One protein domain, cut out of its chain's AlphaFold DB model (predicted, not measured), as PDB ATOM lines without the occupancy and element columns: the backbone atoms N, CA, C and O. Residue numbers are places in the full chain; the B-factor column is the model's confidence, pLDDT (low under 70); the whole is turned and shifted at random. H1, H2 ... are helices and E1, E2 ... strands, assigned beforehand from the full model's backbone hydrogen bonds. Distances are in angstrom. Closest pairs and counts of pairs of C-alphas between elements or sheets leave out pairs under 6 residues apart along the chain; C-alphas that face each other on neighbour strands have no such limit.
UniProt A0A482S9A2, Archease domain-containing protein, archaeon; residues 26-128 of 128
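This is residues 26 to 128 of the 128 residues of the protein "Archease domain-containing protein" of archaeon (UniProt A0A482S9A2). Look first for a small wall of three strands, E1, E3 and E2, with two helices, H2 and H1, packed over one face and no named helix on the other: two layers, a sheet and helices on one face of it. A long loop between E1 and H2, residues 60 to 86, swings out from this body, and its residues 64 to 72 stick out free. The printed part has 103 residues, with two named helices and three named strands in the order H1 E1 H2 E2 E3; the sheet, in the order E1 E3 E2, is all antiparallel. The class is mixed, helices and strands, with 49 residues, under half, in named elements. The whole is compact, with a radius of gyration of the C-alphas of 13.8 A, yet elongated, spanning 41 by 26 by 23 A.

Start at the inner strand E3, residues 123 to 127. Beside it runs the edge strand E1, residues 55 to 59, antiparallel at 166 degrees; find N 56 and O 126 within hydrogen-bond range at 2.9 A. The other edge strand, E2, residues 113 to 118, forms a hairpin with E3, antiparallel at 169 degrees, with N 115 and O 125 2.8 A apart. H2, residues 87 to 104, is on the sheet at a height of 8.6 A, over E1 and slantwise to the strands, at 35 degrees to E1 on the local plane; their closest C-alphas are those of Ser 59 and Leu 90, 5.8 A apart. E1, H2 and E2 make a split strand-helix-strand unit, two strands running the same way with E3 between them, and its crossover is right-handed. H1, residues 26 to 40, is on the same face, over E3 and E2, at a height of 11.5 A; its closest C-alphas to E2 are those of Glu 30 and Lys 113, 6.1 A apart. H1 touches H2 at Gly 33 and Met 95, their closest C-alphas, 6.3 A apart, at a steep tilt of 38 degrees, the same way; H2 touches H1 with residues 91 to 98 alone. In H2 every O i to N i+4 pair is within hydrogen-bond range, in H1 10 of 11.

Find C-alpha 26 at (56.645, 27.788, 79.798); from there H1 runs 22.3 A to C-alpha 40. E1 spans 13.8 A. H2 begins at C-alpha 87 at (45.802, 29.538, 75.022) and runs 25.4 A. E2 spans 14.7 A, and E3 runs 14.0 A to C-alpha 127 at (61.487, 18.809, 72.210).

The two C-alphas farthest apart are those of Leu 45 and Pro 67, 42.2 A. The printed part has no cut. The links H1 to E1 and E1 to H2 are long, 14 and 27 residues. The model's confidence is low, under 70, at residues 60 to 85; the mean pLDDT of the printed part is 77.2.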
ATOM      1  N   ILE A  26      55.898  28.774  80.583       94.56
ATOM      2  CA  ILE A  26      56.645  27.788  79.798       94.56
ATOM      3  C   ILE A  26      56.893  26.547  80.658       94.56
ATOM      4  O   ILE A  26      56.515  25.451  80.275       94.56
ATOM      5  N   GLU A  27      57.428  26.735  81.864       95.31
ATOM      6  CA  GLU A  27      57.660  25.637  82.811       95.31
ATOM      7  C   GLU A  27      56.350  24.942  83.220       95.31
ATOM      8  O   GLU A  27      56.302  23.723  83.335       95.31
ATOM      9  N   ALA A  28      55.254  25.694  83.376       95.50
ATOM     10  CA  ALA A  28      53.946  25.102  83.651       95.50
ATOM     11  C   ALA A  28      53.445  24.205  82.501       95.50
ATOM     12  O   ALA A  28      52.831  23.176  82.768       95.50
ATOM     13  N   PHE A  29      53.712  24.570  81.242       94.12
ATOM     14  CA  PHE A  29      53.393  23.729  80.083       94.12
ATOM     15  C   PHE A  29      54.302  22.495  80.010       94.12
ATOM     16  O   PHE A  29      53.790  21.404  79.779       94.12
ATOM     17  N   GLU A  30      55.608  22.641  80.267       95.12
ATOM     18  CA  GLU A  30      56.552  21.509  80.340       95.12
ATOM     19  C   GLU A  30      56.076  20.471  81.371       95.12
ATOM     20  O   GLU A  30      55.867  19.305  81.035       95.12
ATOM     21  N   HIS A  31      55.776  20.916  82.595       95.12
ATOM     22  CA  HIS A  31      55.252  20.049  83.651       95.12
ATOM     23  C   HIS A  31      53.860  19.481  83.339       95.12
ATOM     24  O   HIS A  31      53.508  18.423  83.856       95.12
ATOM     25  N   MET A  32      53.039  20.150  82.519       95.00
ATOM     26  CA  MET A  32      51.740  19.604  82.110       95.00
ATOM     27  C   MET A  32      51.911  18.387  81.195       95.00
ATOM     28  O   MET A  32      51.215  17.388  81.382       95.00
ATOM     29  N   GLY A  33      52.859  18.450  80.252       92.00
ATOM     30  CA  GLY A  33      53.229  17.306  79.418       92.00
ATOM     31  C   GLY A  33      53.706  16.128  80.267       92.00
ATOM     32  O   GLY A  33      53.181  15.023  80.145       92.00
ATOM     33  N   GLU A  34      54.616  16.384  81.209       92.12
ATOM     34  CA  GLU A  34      55.118  15.366  82.144       92.12
ATOM     35  C   GLU A  34      54.007  14.791  83.036       92.12
ATOM     36  O   GLU A  34      53.937  13.581  83.238       92.12
ATOM     37  N   CYS A  35      53.093  15.629  83.536       92.94
ATOM     38  CA  CYS A  35      51.979  15.198  84.381       92.94
ATOM     39  C   CYS A  35      51.056  14.208  83.656       92.94
ATOM     40  O   CYS A  35      50.611  13.232  84.261       92.94
ATOM     41  N   MET A  36      50.795  14.442  82.367       91.94
ATOM     42  CA  MET A  36      49.986  13.552  81.539       91.94
ATOM     43  C   MET A  36      50.673  12.198  81.321       91.94
ATOM     44  O   MET A  36      50.036  11.159  81.493       91.94
ATOM     45  N   ILE A  37      51.968  12.188  80.989       90.62
ATOM     46  CA  ILE A  37      52.704  10.934  80.764       90.62
ATOM     47  C   ILE A  37      52.897  10.155  82.060       90.62
ATOM     48  O   ILE A  37      52.721   8.941  82.061       90.62
ATOM     49  N   ASN A  38      53.157  10.843  83.173       91.62
ATOM     50  CA  ASN A  38      53.309  10.218  84.484       91.62
ATOM     51  C   ASN A  38      52.057   9.446  84.935       91.62
ATOM     52  O   ASN A  38      52.140   8.512  85.727       91.62
ATOM     53  N   TYR A  39      50.879   9.823  84.430       90.69
ATOM     54  CA  TYR A  39      49.655   9.060  84.659       90.69
ATOM     55  C   TYR A  39      49.607   7.750  83.851       90.69
ATOM     56  O   TYR A  39      48.984   6.782  84.282       90.69
ATOM     57  N   MET A  40      50.258   7.708  82.686       89.06
ATOM     58  CA  MET A  40      50.291   6.544  81.794       89.06
ATOM     59  C   MET A  40      51.438   5.581  82.126       89.06
ATOM     60  O   MET A  40      51.268   4.367  82.028       89.06
ATOM     61  N   THR A  41      52.595   6.104  82.530       87.75
ATOM     62  CA  THR A  41      53.774   5.328  82.925       87.75
ATOM     63  C   THR A  41      54.625   6.111  83.919       87.75
ATOM     64  O   THR A  41      54.608   7.335  83.925       87.75
ATOM     65  N   ASP A  42      55.401   5.417  84.747       88.12
ATOM     66  CA  ASP A  42      56.316   6.070  85.686       88.12
ATOM     67  C   ASP A  42      57.482   6.716  84.924       88.12
ATOM     68  O   ASP A  42      58.364   6.024  84.408       88.12
ATOM     69  N   VAL A  43      57.482   8.050  84.860       86.62
ATOM     70  CA  VAL A  43      58.501   8.829  84.139       86.62
ATOM     71  C   VAL A  43      59.905   8.660  84.721       86.62
ATOM     72  O   VAL A  43      60.887   8.871  84.018       86.62
ATOM     73  N   LEU A  44      60.028   8.246  85.988       84.62
ATOM     74  CA  LEU A  44      61.323   8.062  86.652       84.62
ATOM     75  C   LEU A  44      62.026   6.764  86.245       84.62
ATOM     76  O   LEU A  44      63.215   6.604  86.518       84.62
ATOM     77  N   LEU A  45      61.293   5.830  85.638       87.44
ATOM     78  CA  LEU A  45      61.819   4.542  85.192       87.44
ATOM     79  C   LEU A  45      62.181   4.530  83.701       87.44
ATOM     80  O   LEU A  45      62.671   3.512  83.213       87.44
ATOM     81  N   ILE A  46      61.940   5.631  82.986       86.50
ATOM     82  CA  ILE A  46      62.258   5.760  81.564       86.50
ATOM     83  C   ILE A  46      63.746   6.098  81.412       86.50
ATOM     84  O   ILE A  46      64.247   7.025  82.049       86.50
ATOM     85  N   ASP A  47      64.445   5.344  80.564       85.75
ATOM     86  CA  ASP A  47      65.822   5.654  80.180       85.75
ATOM     87  C   ASP A  47      65.825   6.756  79.115       85.75
ATOM     88  O   ASP A  47      65.059   6.689  78.151       85.75
ATOM     89  N   ILE A  48      66.644   7.787  79.311       87.12
ATOM     90  CA  ILE A  48      66.660   8.973  78.449       87.12
ATOM     91  C   ILE A  48      67.811   8.831  77.462       87.12
ATOM     92  O   ILE A  48      68.975   8.973  77.846       87.12
ATOM     93  N   ASP A  49      67.474   8.608  76.195       87.50
ATOM     94  CA  ASP A  49      68.426   8.642  75.090       87.50
ATOM     95  C   ASP A  49      68.268   9.956  74.301       87.50
ATOM     96  O   ASP A  49      67.252  10.135  73.629       87.50
ATOM     97  N   PRO A  50      69.243  10.884  74.362       82.62
ATOM     98  CA  PRO A  50      69.169  12.149  73.633       82.62
ATOM     99  C   PRO A  50      69.252  11.989  72.104       82.62
ATOM    100  O   PRO A  50      69.064  12.968  71.383       82.62
ATOM    101  N   GLU A  51      69.589  10.803  71.584       85.88
ATOM    102  CA  GLU A  51      69.569  10.536  70.138       85.88
ATOM    103  C   GLU A  51      68.143  10.312  69.601       85.88
ATOM    104  O   GLU A  51      67.920  10.461  68.399       85.88
ATOM    105  N   GLU A  52      67.176  10.032  70.482       86.12
ATOM    106  CA  GLU A  52      65.768   9.758  70.152       86.12
ATOM    107  C   GLU A  52      64.838  10.968  70.402       86.12
ATOM    108  O   GLU A  52      63.613  10.831  70.372       86.12
ATOM    109  N   ASP A  53      65.404  12.161  70.625       88.94
ATOM    110  CA  ASP A  53      64.664  13.414  70.835       88.94
ATOM    111  C   ASP A  53      63.676  13.687  69.683       88.94
ATOM    112  O   ASP A  53      64.061  13.788  68.510       88.94
ATOM    113  N   GLN A  54      62.398  13.913  70.007       87.06
ATOM    114  CA  GLN A  54      61.384  14.257  69.005       87.06
ATOM    115  C   GLN A  54      60.951  15.717  69.109       87.06
ATOM    116  O   GLN A  54      60.519  16.205  70.151       87.06
ATOM    117  N   ARG A  55      61.004  16.440  67.986       87.44
ATOM    118  CA  ARG A  55      60.535  17.827  67.917       87.44
ATOM    119  C   ARG A  55      59.057  17.872  67.543       87.44
ATOM    120  O   ARG A  55      58.664  17.336  66.513       87.44
ATOM    121  N   ILE A  56      58.268  18.611  68.318       85.56
ATOM    122  CA  ILE A  56      56.874  18.929  67.993       85.56
ATOM    123  C   ILE A  56      56.689  20.436  67.831       85.56
ATOM    124  O   ILE A  56      57.235  21.236  68.594       85.56
ATOM    125  N   SER A  57      55.900  20.835  66.835       85.88
ATOM    126  CA  SER A  57      55.494  22.226  66.623       85.88
ATOM    127  C   SER A  57      53.979  22.296  66.534       85.88
ATOM    128  O   SER A  57      53.378  21.648  65.684       85.88
ATOM    129  N   VAL A  58      53.369  23.094  67.405       85.12
ATOM    130  CA  VAL A  58      51.915  23.221  67.518       85.12
ATOM    131  C   VAL A  58      51.497  24.683  67.461       85.12
ATOM    132  O   VAL A  58      52.225  25.593  67.868       85.12
ATOM    133  N   SER A  59      50.293  24.915  66.952       82.06
ATOM    134  CA  SER A  59      49.669  26.234  66.934       82.06
ATOM    135  C   SER A  59      48.223  26.140  67.405       82.06
ATOM    136  O   SER A  59      47.578  25.111  67.207       82.06
ATOM    137  N   GLY A  60      47.720  27.201  68.030       62.19
ATOM    138  CA  GLY A  60      46.305  27.337  68.385       62.19
ATOM    139  C   GLY A  60      45.433  27.795  67.207       62.19
ATOM    140  O   GLY A  60      44.217  27.739  67.280       62.19
ATOM    141  N   GLY A  61      46.019  28.256  66.099       60.06
ATOM    142  CA  GLY A  61      45.271  28.792  64.960       60.06
ATOM    143  C   GLY A  61      44.853  27.750  63.918       60.06
ATOM    144  O   GLY A  61      45.437  26.675  63.808       60.06
ATOM    145  N   TYR A  62      43.873  28.125  63.086       49.66
ATOM    146  CA  TYR A  62      43.584  27.438  61.827       49.66
ATOM    147  C   TYR A  62      44.869  27.388  60.989       49.66
ATOM    148  O   TYR A  62      45.462  28.431  60.697       49.66
ATOM    149  N   ALA A  63      45.257  26.204  60.522       48.62
ATOM    150  CA  ALA A  63      46.019  26.107  59.289       48.62
ATOM    151  C   ALA A  63      45.069  26.505  58.150       48.62
ATOM    152  O   ALA A  63      44.495  25.654  57.471       48.62
ATOM    153  N   GLU A  64      44.807  27.804  57.969       41.38
ATOM    154  CA  GLU A  64      44.282  28.260  56.688       41.38
ATOM    155  C   GLU A  64      45.329  27.869  55.656       41.38
ATOM    156  O   GLU A  64      46.403  28.457  55.611       41.38
ATOM    157  N   LEU A  65      45.015  26.828  54.883       42.25
ATOM    158  CA  LEU A  65      45.466  26.650  53.512       42.25
ATOM    159  C   LEU A  65      46.877  27.203  53.273       42.25
ATOM    160  O   LEU A  65      47.055  28.191  52.558       42.25
ATOM    161  N   VAL A  66      47.887  26.498  53.779       39.75
ATOM    162  CA  VAL A  66      49.231  26.590  53.213       39.75
ATOM    163  C   VAL A  66      49.450  25.359  52.328       39.75
ATOM    164  O   VAL A  66      50.091  24.407  52.761       39.75
ATOM    165  N   PRO A  67      48.964  25.340  51.062       37.81
ATOM    166  CA  PRO A  67      49.359  24.319  50.089       37.81
ATOM    167  C   PRO A  67      50.876  24.266  49.837       37.81
ATOM    168  O   PRO A  67      51.332  23.398  49.101       37.81
ATOM    169  N   SER A  68      51.652  25.207  50.384       38.19
ATOM    170  CA  SER A  68      53.094  25.343  50.178       38.19
ATOM    171  C   SER A  68      53.959  24.990  51.392       38.19
ATOM    172  O   SER A  68      55.160  25.220  51.334       38.19
ATOM    173  N   LEU A  69      53.390  24.450  52.474       38.84
ATOM    174  CA  LEU A  69      54.146  23.879  53.597       38.84
ATOM    175  C   LEU A  69      53.689  22.437  53.837       38.84
ATOM    176  O   LEU A  69      53.311  22.048  54.934       38.84
ATOM    177  N   PHE A  70      53.733  21.644  52.765       38.53
ATOM    178  CA  PHE A  70      54.069  20.227  52.871       38.53
ATOM    179  C   PHE A  70      55.573  20.137  53.181       38.53
ATOM    180  O   PHE A  70      56.376  19.819  52.309       38.53
ATOM    181  N   GLU A  71      55.965  20.505  54.396       39.44
ATOM    182  CA  GLU A  71      57.155  19.922  55.011       39.44
ATOM    183  C   GLU A  71      56.639  18.870  55.990       39.44
ATOM    184  O   GLU A  71      55.646  19.099  56.682       39.44
ATOM    185  N   GLU A  72      57.247  17.687  55.982       46.59
ATOM    186  CA  GLU A  72      56.714  16.462  56.595       46.59
ATOM    187  C   GLU A  72      56.665  16.471  58.141       46.59
ATOM    188  O   GLU A  72      56.325  15.461  58.746       46.59
ATOM    189  N   ASP A  73      56.914  17.614  58.788       44.75
ATOM    190  CA  ASP A  73      57.189  17.713  60.229       44.75
ATOM    191  C   ASP A  73      56.086  18.396  61.064       44.75
ATOM    192  O   ASP A  73      56.305  18.729  62.232       44.75
ATOM    193  N   VAL A  74      54.886  18.620  60.514       46.00
ATOM    194  CA  VAL A  74      53.743  19.120  61.303       46.00
ATOM    195  C   VAL A  74      52.608  18.101  61.281       46.00
ATOM    196  O   VAL A  74      51.810  18.043  60.345       46.00
ATOM    197  N   CYS A  75      52.516  17.296  62.340       46.28
ATOM    198  CA  CYS A  75      51.386  16.406  62.579       46.28
ATOM    199  C   CYS A  75      50.116  17.240  62.852       46.28
ATOM    200  O   CYS A  75      49.783  17.557  63.980       46.28
ATOM    201  N   LEU A  76      49.393  17.628  61.797       45.50
ATOM    202  CA  LEU A  76      48.029  18.185  61.876       45.50
ATOM    203  C   LEU A  76      46.985  17.151  61.446       45.50
ATOM    204  O   LEU A  76      46.008  17.455  60.760       45.50
ATOM    205  N   HIS A  77      47.187  15.897  61.827       46.72
ATOM    206  CA  HIS A  77      46.258  14.825  61.512       46.72
ATOM    207  C   HIS A  77      45.416  14.511  62.746       46.72
ATOM    208  O   HIS A  77      45.789  13.598  63.463       46.72
ATOM    209  N   TYR A  78      44.294  15.216  62.985       45.22
ATOM    210  CA  TYR A  78      43.020  14.510  63.254       45.22
ATOM    211  C   TYR A  78      41.742  15.348  63.468       45.22
ATOM    212  O   TYR A  78      40.667  14.780  63.299       45.22
ATOM    213  N   PHE A  79      41.761  16.647  63.794       44.66
ATOM    214  CA  PHE A  79      40.500  17.348  64.135       44.66
ATOM    215  C   PHE A  79      40.337  18.735  63.482       44.66
ATOM    216  O   PHE A  79      40.678  19.747  64.088       44.66
ATOM    217  N   PRO A  80      39.725  18.825  62.281       42.75
ATOM    218  CA  PRO A  80      39.449  20.090  61.584       42.75
ATOM    219  C   PRO A  80      38.291  20.919  62.195       42.75
ATOM    220  O   PRO A  80      37.585  21.620  61.474       42.75
ATOM    221  N   GLY A  81      38.046  20.826  63.509       40.62
ATOM    222  CA  GLY A  81      36.850  21.384  64.163       40.62
ATOM    223  C   GLY A  81      37.070  22.217  65.430       40.62
ATOM    224  O   GLY A  81      36.106  22.820  65.898       40.62
ATOM    225  N   LEU A  82      38.286  22.287  65.988       41.22
ATOM    226  CA  LEU A  82      38.580  23.173  67.122       41.22
ATOM    227  C   LEU A  82      39.080  24.525  66.600       41.22
ATOM    228  O   LEU A  82      40.248  24.700  66.271       41.22
ATOM    229  N   ILE A  83      38.156  25.476  66.484       49.50
ATOM    230  CA  ILE A  83      38.450  26.868  66.139       49.50
ATOM    231  C   ILE A  83      38.656  27.617  67.454       49.50
ATOM    232  O   ILE A  83      37.688  28.091  68.046       49.50
ATOM    233  N   GLY A  84      39.896  27.710  67.929       50.59
ATOM    234  CA  GLY A  84      40.196  28.471  69.138       50.59
ATOM    235  C   GLY A  84      41.523  29.200  69.032       50.59
ATOM    236  O   GLY A  84      42.584  28.630  69.203       50.59
ATOM    237  N   HIS A  85      41.469  30.503  68.762       66.00
ATOM    238  CA  HIS A  85      42.642  31.383  68.736       66.00
ATOM    239  C   HIS A  85      43.086  31.766  70.160       66.00
ATOM    240  O   HIS A  85      43.276  32.945  70.453       66.00
ATOM    241  N   ASP A  86      43.149  30.798  71.071       79.44
ATOM    242  CA  ASP A  86      43.370  31.019  72.495       79.44
ATOM    243  C   ASP A  86      44.399  30.049  73.088       79.44
ATOM    244  O   ASP A  86      44.860  29.089  72.464       79.44
ATOM    245  N   MET A  87      44.812  30.349  74.319       86.12
ATOM    246  CA  MET A  87      45.802  29.538  75.022       86.12
ATOM    247  C   MET A  87      45.299  28.134  75.356       86.12
ATOM    248  O   MET A  87      46.110  27.210  75.423       86.12
ATOM    249  N   ASP A  88      43.993  27.968  75.546       88.12
ATOM    250  CA  ASP A  88      43.396  26.681  75.896       88.12
ATOM    251  C   ASP A  88      43.488  25.715  74.710       88.12
ATOM    252  O   ASP A  88      43.859  24.555  74.879       88.12
ATOM    253  N   THR A  89      43.269  26.209  73.490       84.75
ATOM    254  CA  THR A  89      43.442  25.424  72.260       84.75
ATOM    255  C   THR A  89      44.905  25.095  71.994       84.75
ATOM    256  O   THR A  89      45.219  23.971  71.604       84.75
ATOM    257  N   LEU A  90      45.826  26.033  72.250       87.75
ATOM    258  CA  LEU A  90      47.259  25.745  72.156       87.75
ATOM    259  C   LEU A  90      47.673  24.637  73.135       87.75
ATOM    260  O   LEU A  90      48.431  23.743  72.758       87.75
ATOM    261  N   LEU A  91      47.164  24.680  74.371       90.06
ATOM    262  CA  LEU A  91      47.409  23.648  75.376       90.06
ATOM    263  C   LEU A  91      46.808  22.301  74.962       90.06
ATOM    264  O   LEU A  91      47.491  21.284  75.047       90.06
ATOM    265  N   TYR A  92      45.566  22.300  74.478       89.06
ATOM    266  CA  TYR A  92      44.902  21.101  73.976       89.06
ATOM    267  C   TYR A  92      45.697  20.459  72.835       89.06
ATOM    268  O   TYR A  92      45.992  19.270  72.897       89.06
ATOM    269  N   ASN A  93      46.103  21.243  71.831       86.81
ATOM    270  CA  ASN A  93      46.879  20.742  70.696       86.81
ATOM    271  C   ASN A  93      48.246  20.213  71.147       86.81
ATOM    272  O   ASN A  93      48.656  19.140  70.722       86.81
ATOM    273  N   TYR A  94      48.926  20.919  72.055       90.12
ATOM    274  CA  TYR A  94      50.181  20.459  72.651       90.12
ATOM    275  C   TYR A  94      50.036  19.101  73.360       90.12
ATOM    276  O   TYR A  94      50.816  18.186  73.103       90.12
ATOM    277  N   MET A  95      49.023  18.952  74.219       90.94
ATOM    278  CA  MET A  95      48.761  17.695  74.925       90.94
ATOM    279  C   MET A  95      48.341  16.579  73.963       90.94
ATOM    280  O   MET A  95      48.783  15.444  74.110       90.94
ATOM    281  N   ASN A  96      47.524  16.900  72.960       88.38
ATOM    282  CA  ASN A  96      47.090  15.941  71.955       88.38
ATOM    283  C   ASN A  96      48.274  15.395  71.148       88.38
ATOM    284  O   ASN A  96      48.355  14.187  70.975       88.38
ATOM    285  N   GLU A  97      49.215  16.239  70.715       86.62
ATOM    286  CA  GLU A  97      50.403  15.767  69.990       86.62
ATOM    287  C   GLU A  97      51.272  14.838  70.843       86.62
ATOM    288  O   GLU A  97      51.676  13.777  70.374       86.62
ATOM    289  N   ILE A  98      51.504  15.171  72.120       89.12
ATOM    290  CA  ILE A  98      52.238  14.286  73.042       89.12
ATOM    291  C   ILE A  98      51.518  12.942  73.196       89.12
ATOM    292  O   ILE A  98      52.154  11.888  73.175       89.12
ATOM    293  N   LEU A  99      50.192  12.967  73.338       88.50
ATOM    294  CA  LEU A  99      49.393  11.754  73.466       88.50
ATOM    295  C   LEU A  99      49.445  10.913  72.187       88.50
ATOM    296  O   LEU A  99      49.647   9.707  72.275       88.50
ATOM    297  N   VAL A 100      49.299  11.542  71.016       85.38
ATOM    298  CA  VAL A 100      49.391  10.874  69.711       85.38
ATOM    299  C   VAL A 100      50.749  10.202  69.566       85.38
ATOM    300  O   VAL A 100      50.791   9.021  69.238       85.38
ATOM    301  N   LYS A 101      51.840  10.898  69.900       85.06
ATOM    302  CA  LYS A 101      53.193  10.329  69.875       85.06
ATOM    303  C   LYS A 101      53.349   9.121  70.785       85.06
ATOM    304  O   LYS A 101      53.909   8.116  70.362       85.06
ATOM    305  N   PHE A 102      52.793   9.186  71.988       85.75
ATOM    306  CA  PHE A 102      52.832   8.071  72.926       85.75
ATOM    307  C   PHE A 102      52.022   6.848  72.455       85.75
ATOM    308  O   PHE A 102      52.399   5.715  72.747       85.75
ATOM    309  N   ILE A 103      50.904   7.046  71.744       84.06
ATOM    310  CA  ILE A 103      50.065   5.932  71.266       84.06
ATOM    311  C   ILE A 103      50.480   5.395  69.890       84.06
ATOM    312  O   ILE A 103      50.203   4.229  69.601       84.06
ATOM    313  N   SER A 104      51.062   6.226  69.017       77.62
ATOM    314  CA  SER A 104      51.395   5.850  67.637       77.62
ATOM    315  C   SER A 104      52.798   5.281  67.509       77.62
ATOM    316  O   SER A 104      53.009   4.345  66.736       77.62
ATOM    317  N   ASP A 105      53.741   5.839  68.263       70.44
ATOM    318  CA  ASP A 105      55.155   5.526  68.157       70.44
ATOM    319  C   ASP A 105      55.540   4.656  69.365       70.44
ATOM    320  O   ASP A 105      54.963   4.769  70.445       70.44
ATOM    321  N   THR A 106      56.543   3.779  69.241       72.75
ATOM    322  CA  THR A 106      57.131   3.085  70.410       72.75
ATOM    323  C   THR A 106      58.043   4.032  71.199       72.75
ATOM    324  O   THR A 106      59.143   3.656  71.596       72.75
ATOM    325  N   PHE A 107      57.610   5.279  71.353       81.25
ATOM    326  CA  PHE A 107      58.341   6.390  71.935       81.25
ATOM    327  C   PHE A 107      57.640   6.818  73.218       81.25
ATOM    328  O   PHE A 107      56.415   6.950  73.267       81.25
ATOM    329  N   CYS A 108      58.418   7.028  74.276       83.19
ATOM    330  CA  CYS A 108      57.892   7.457  75.557       83.19
ATOM    331  C   CYS A 108      58.585   8.736  76.001       83.19
ATOM    332  O   CYS A 108      59.805   8.783  76.123       83.19
ATOM    333  N   VAL A 109      57.783   9.764  76.256       85.81
ATOM    334  CA  VAL A 109      58.274  11.081  76.652       85.81
ATOM    335  C   VAL A 109      58.637  11.056  78.132       85.81
ATOM    336  O   VAL A 109      57.759  11.010  78.991       85.81
ATOM    337  N   ALA A 110      59.927  11.111  78.447       87.19
ATOM    338  CA  ALA A 110      60.384  11.222  79.832       87.19
ATOM    339  C   ALA A 110      60.374  12.669  80.334       87.19
ATOM    340  O   ALA A 110      60.172  12.925  81.521       87.19
ATOM    341  N   LYS A 111      60.631  13.623  79.436       89.81
ATOM    342  CA  LYS A 111      60.849  15.023  79.778       89.81
ATOM    343  C   LYS A 111      60.441  15.905  78.619       89.81
ATOM    344  O   LYS A 111      60.695  15.561  77.480       89.81
ATOM    345  N   VAL A 112      59.878  17.077  78.901       92.31
ATOM    346  CA  VAL A 112      59.540  18.028  77.836       92.31
ATOM    347  C   VAL A 112      60.323  19.318  77.993       92.31
ATOM    348  O   VAL A 112      60.390  19.900  79.076       92.31
ATOM    349  N   LYS A 113      60.900  19.800  76.889       94.31
ATOM    350  CA  LYS A 113      61.558  21.103  76.819       94.31
ATOM    351  C   LYS A 113      60.937  21.986  75.751       94.31
ATOM    352  O   LYS A 113      61.063  21.735  74.557       94.31
ATOM    353  N   ILE A 114      60.337  23.094  76.162       93.94
ATOM    354  CA  ILE A 114      59.817  24.105  75.245       93.94
ATOM    355  C   ILE A 114      60.965  25.013  74.806       93.94
ATOM    356  O   ILE A 114      61.672  25.613  75.618       93.94
ATOM    357  N   THR A 115      61.141  25.121  73.492       92.94
ATOM    358  CA  THR A 115      62.193  25.934  72.861       92.94
ATOM    359  C   THR A 115      61.662  27.273  72.365       92.94
ATOM    360  O   THR A 115      62.387  28.268  72.372       92.94
ATOM    361  N   HIS A 116      60.389  27.319  71.966       90.06
ATOM    362  CA  HIS A 116      59.718  28.529  71.509       90.06
ATOM    363  C   HIS A 116      58.286  28.584  72.041       90.06
ATOM    364  O   HIS A 116      57.578  27.580  72.015       90.06
ATOM    365  N   PHE A 117      57.870  29.757  72.518       90.88
ATOM    366  CA  PHE A 117      56.534  29.995  73.059       90.88
ATOM    367  C   PHE A 117      56.096  31.427  72.741       90.88
ATOM    368  O   PHE A 117      56.613  32.380  73.330       90.88
ATOM    369  N   ASP A 118      55.153  31.579  71.814       87.31
ATOM    370  CA  ASP A 118      54.579  32.864  71.414       87.31
ATOM    371  C   ASP A 118      53.132  32.961  71.913       87.31
ATOM    372  O   ASP A 118      52.247  32.213  71.492       87.31
ATOM    373  N   ARG A 119      52.895  33.908  72.827       85.88
ATOM    374  CA  ARG A 119      51.580  34.155  73.437       85.88
ATOM    375  C   ARG A 119      50.648  34.990  72.573       85.88
ATOM    376  O   ARG A 119      49.451  34.987  72.825       85.88
ATOM    377  N   GLU A 120      51.187  35.749  71.627       85.06
ATOM    378  CA  GLU A 120      50.387  36.604  70.748       85.06
ATOM    379  C   GLU A 120      49.915  35.815  69.529       85.06
ATOM    380  O   GLU A 120      48.782  35.973  69.083       85.06
ATOM    381  N   LYS A 121      50.781  34.938  69.009       80.19
ATOM    382  CA  LYS A 121      50.471  34.071  67.864       80.19
ATOM    383  C   LYS A 121      49.923  32.706  68.255       80.19
ATOM    384  O   LYS A 121      49.483  31.975  67.371       80.19
ATOM    385  N   PHE A 122      49.952  32.366  69.543       84.88
ATOM    386  CA  PHE A 122      49.563  31.055  70.061       84.88
ATOM    387  C   PHE A 122      50.330  29.932  69.357       84.88
ATOM    388  O   PHE A 122      49.735  29.028  68.773       84.88
ATOM    389  N   THR A 123      51.660  30.013  69.370       84.75
ATOM    390  CA  THR A 123      52.531  28.980  68.796       84.75
ATOM    391  C   THR A 123      53.507  28.459  69.837       84.75
ATOM    392  O   THR A 123      54.005  29.199  70.690       84.75
ATOM    393  N   LEU A 124      53.777  27.159  69.773       87.38
ATOM    394  CA  LEU A 124      54.671  26.468  70.688       87.38
ATOM    395  C   LEU A 124      55.510  25.464  69.908       87.38
ATOM    396  O   LEU A 124      55.010  24.734  69.056       87.38
ATOM    397  N   THR A 125      56.795  25.407  70.236       88.19
ATOM    398  CA  THR A 125      57.689  24.356  69.757       88.19
ATOM    399  C   THR A 125      58.394  23.727  70.941       88.19
ATOM    400  O   THR A 125      59.005  24.433  71.750       88.19
ATOM    401  N   ALA A 126      58.336  22.405  71.025       90.81
ATOM    402  CA  ALA A 126      58.941  21.629  72.094       90.81
ATOM    403  C   ALA A 126      59.787  20.483  71.538       90.81
ATOM    404  O   ALA A 126      59.617  20.056  70.398       90.81
ATOM    405  N   ILE A 127      60.721  20.038  72.364       91.38
ATOM    406  CA  ILE A 127      61.487  18.809  72.210       91.38
ATOM    407  C   ILE A 127      61.005  17.884  73.328       91.38
ATOM    408  O   ILE A 127      60.906  18.324  74.480       91.38
ATOM    409  N   LEU A 128      60.616  16.675  72.946       89.12
ATOM    410  CA  LEU A 128      60.136  15.590  73.796       89.12
ATOM    411  C   LEU A 128      61.239  14.556  74.004       89.12
ATOM    412  O   LEU A 128      62.018  14.382  73.039       89.12
TER     413      LEU A 128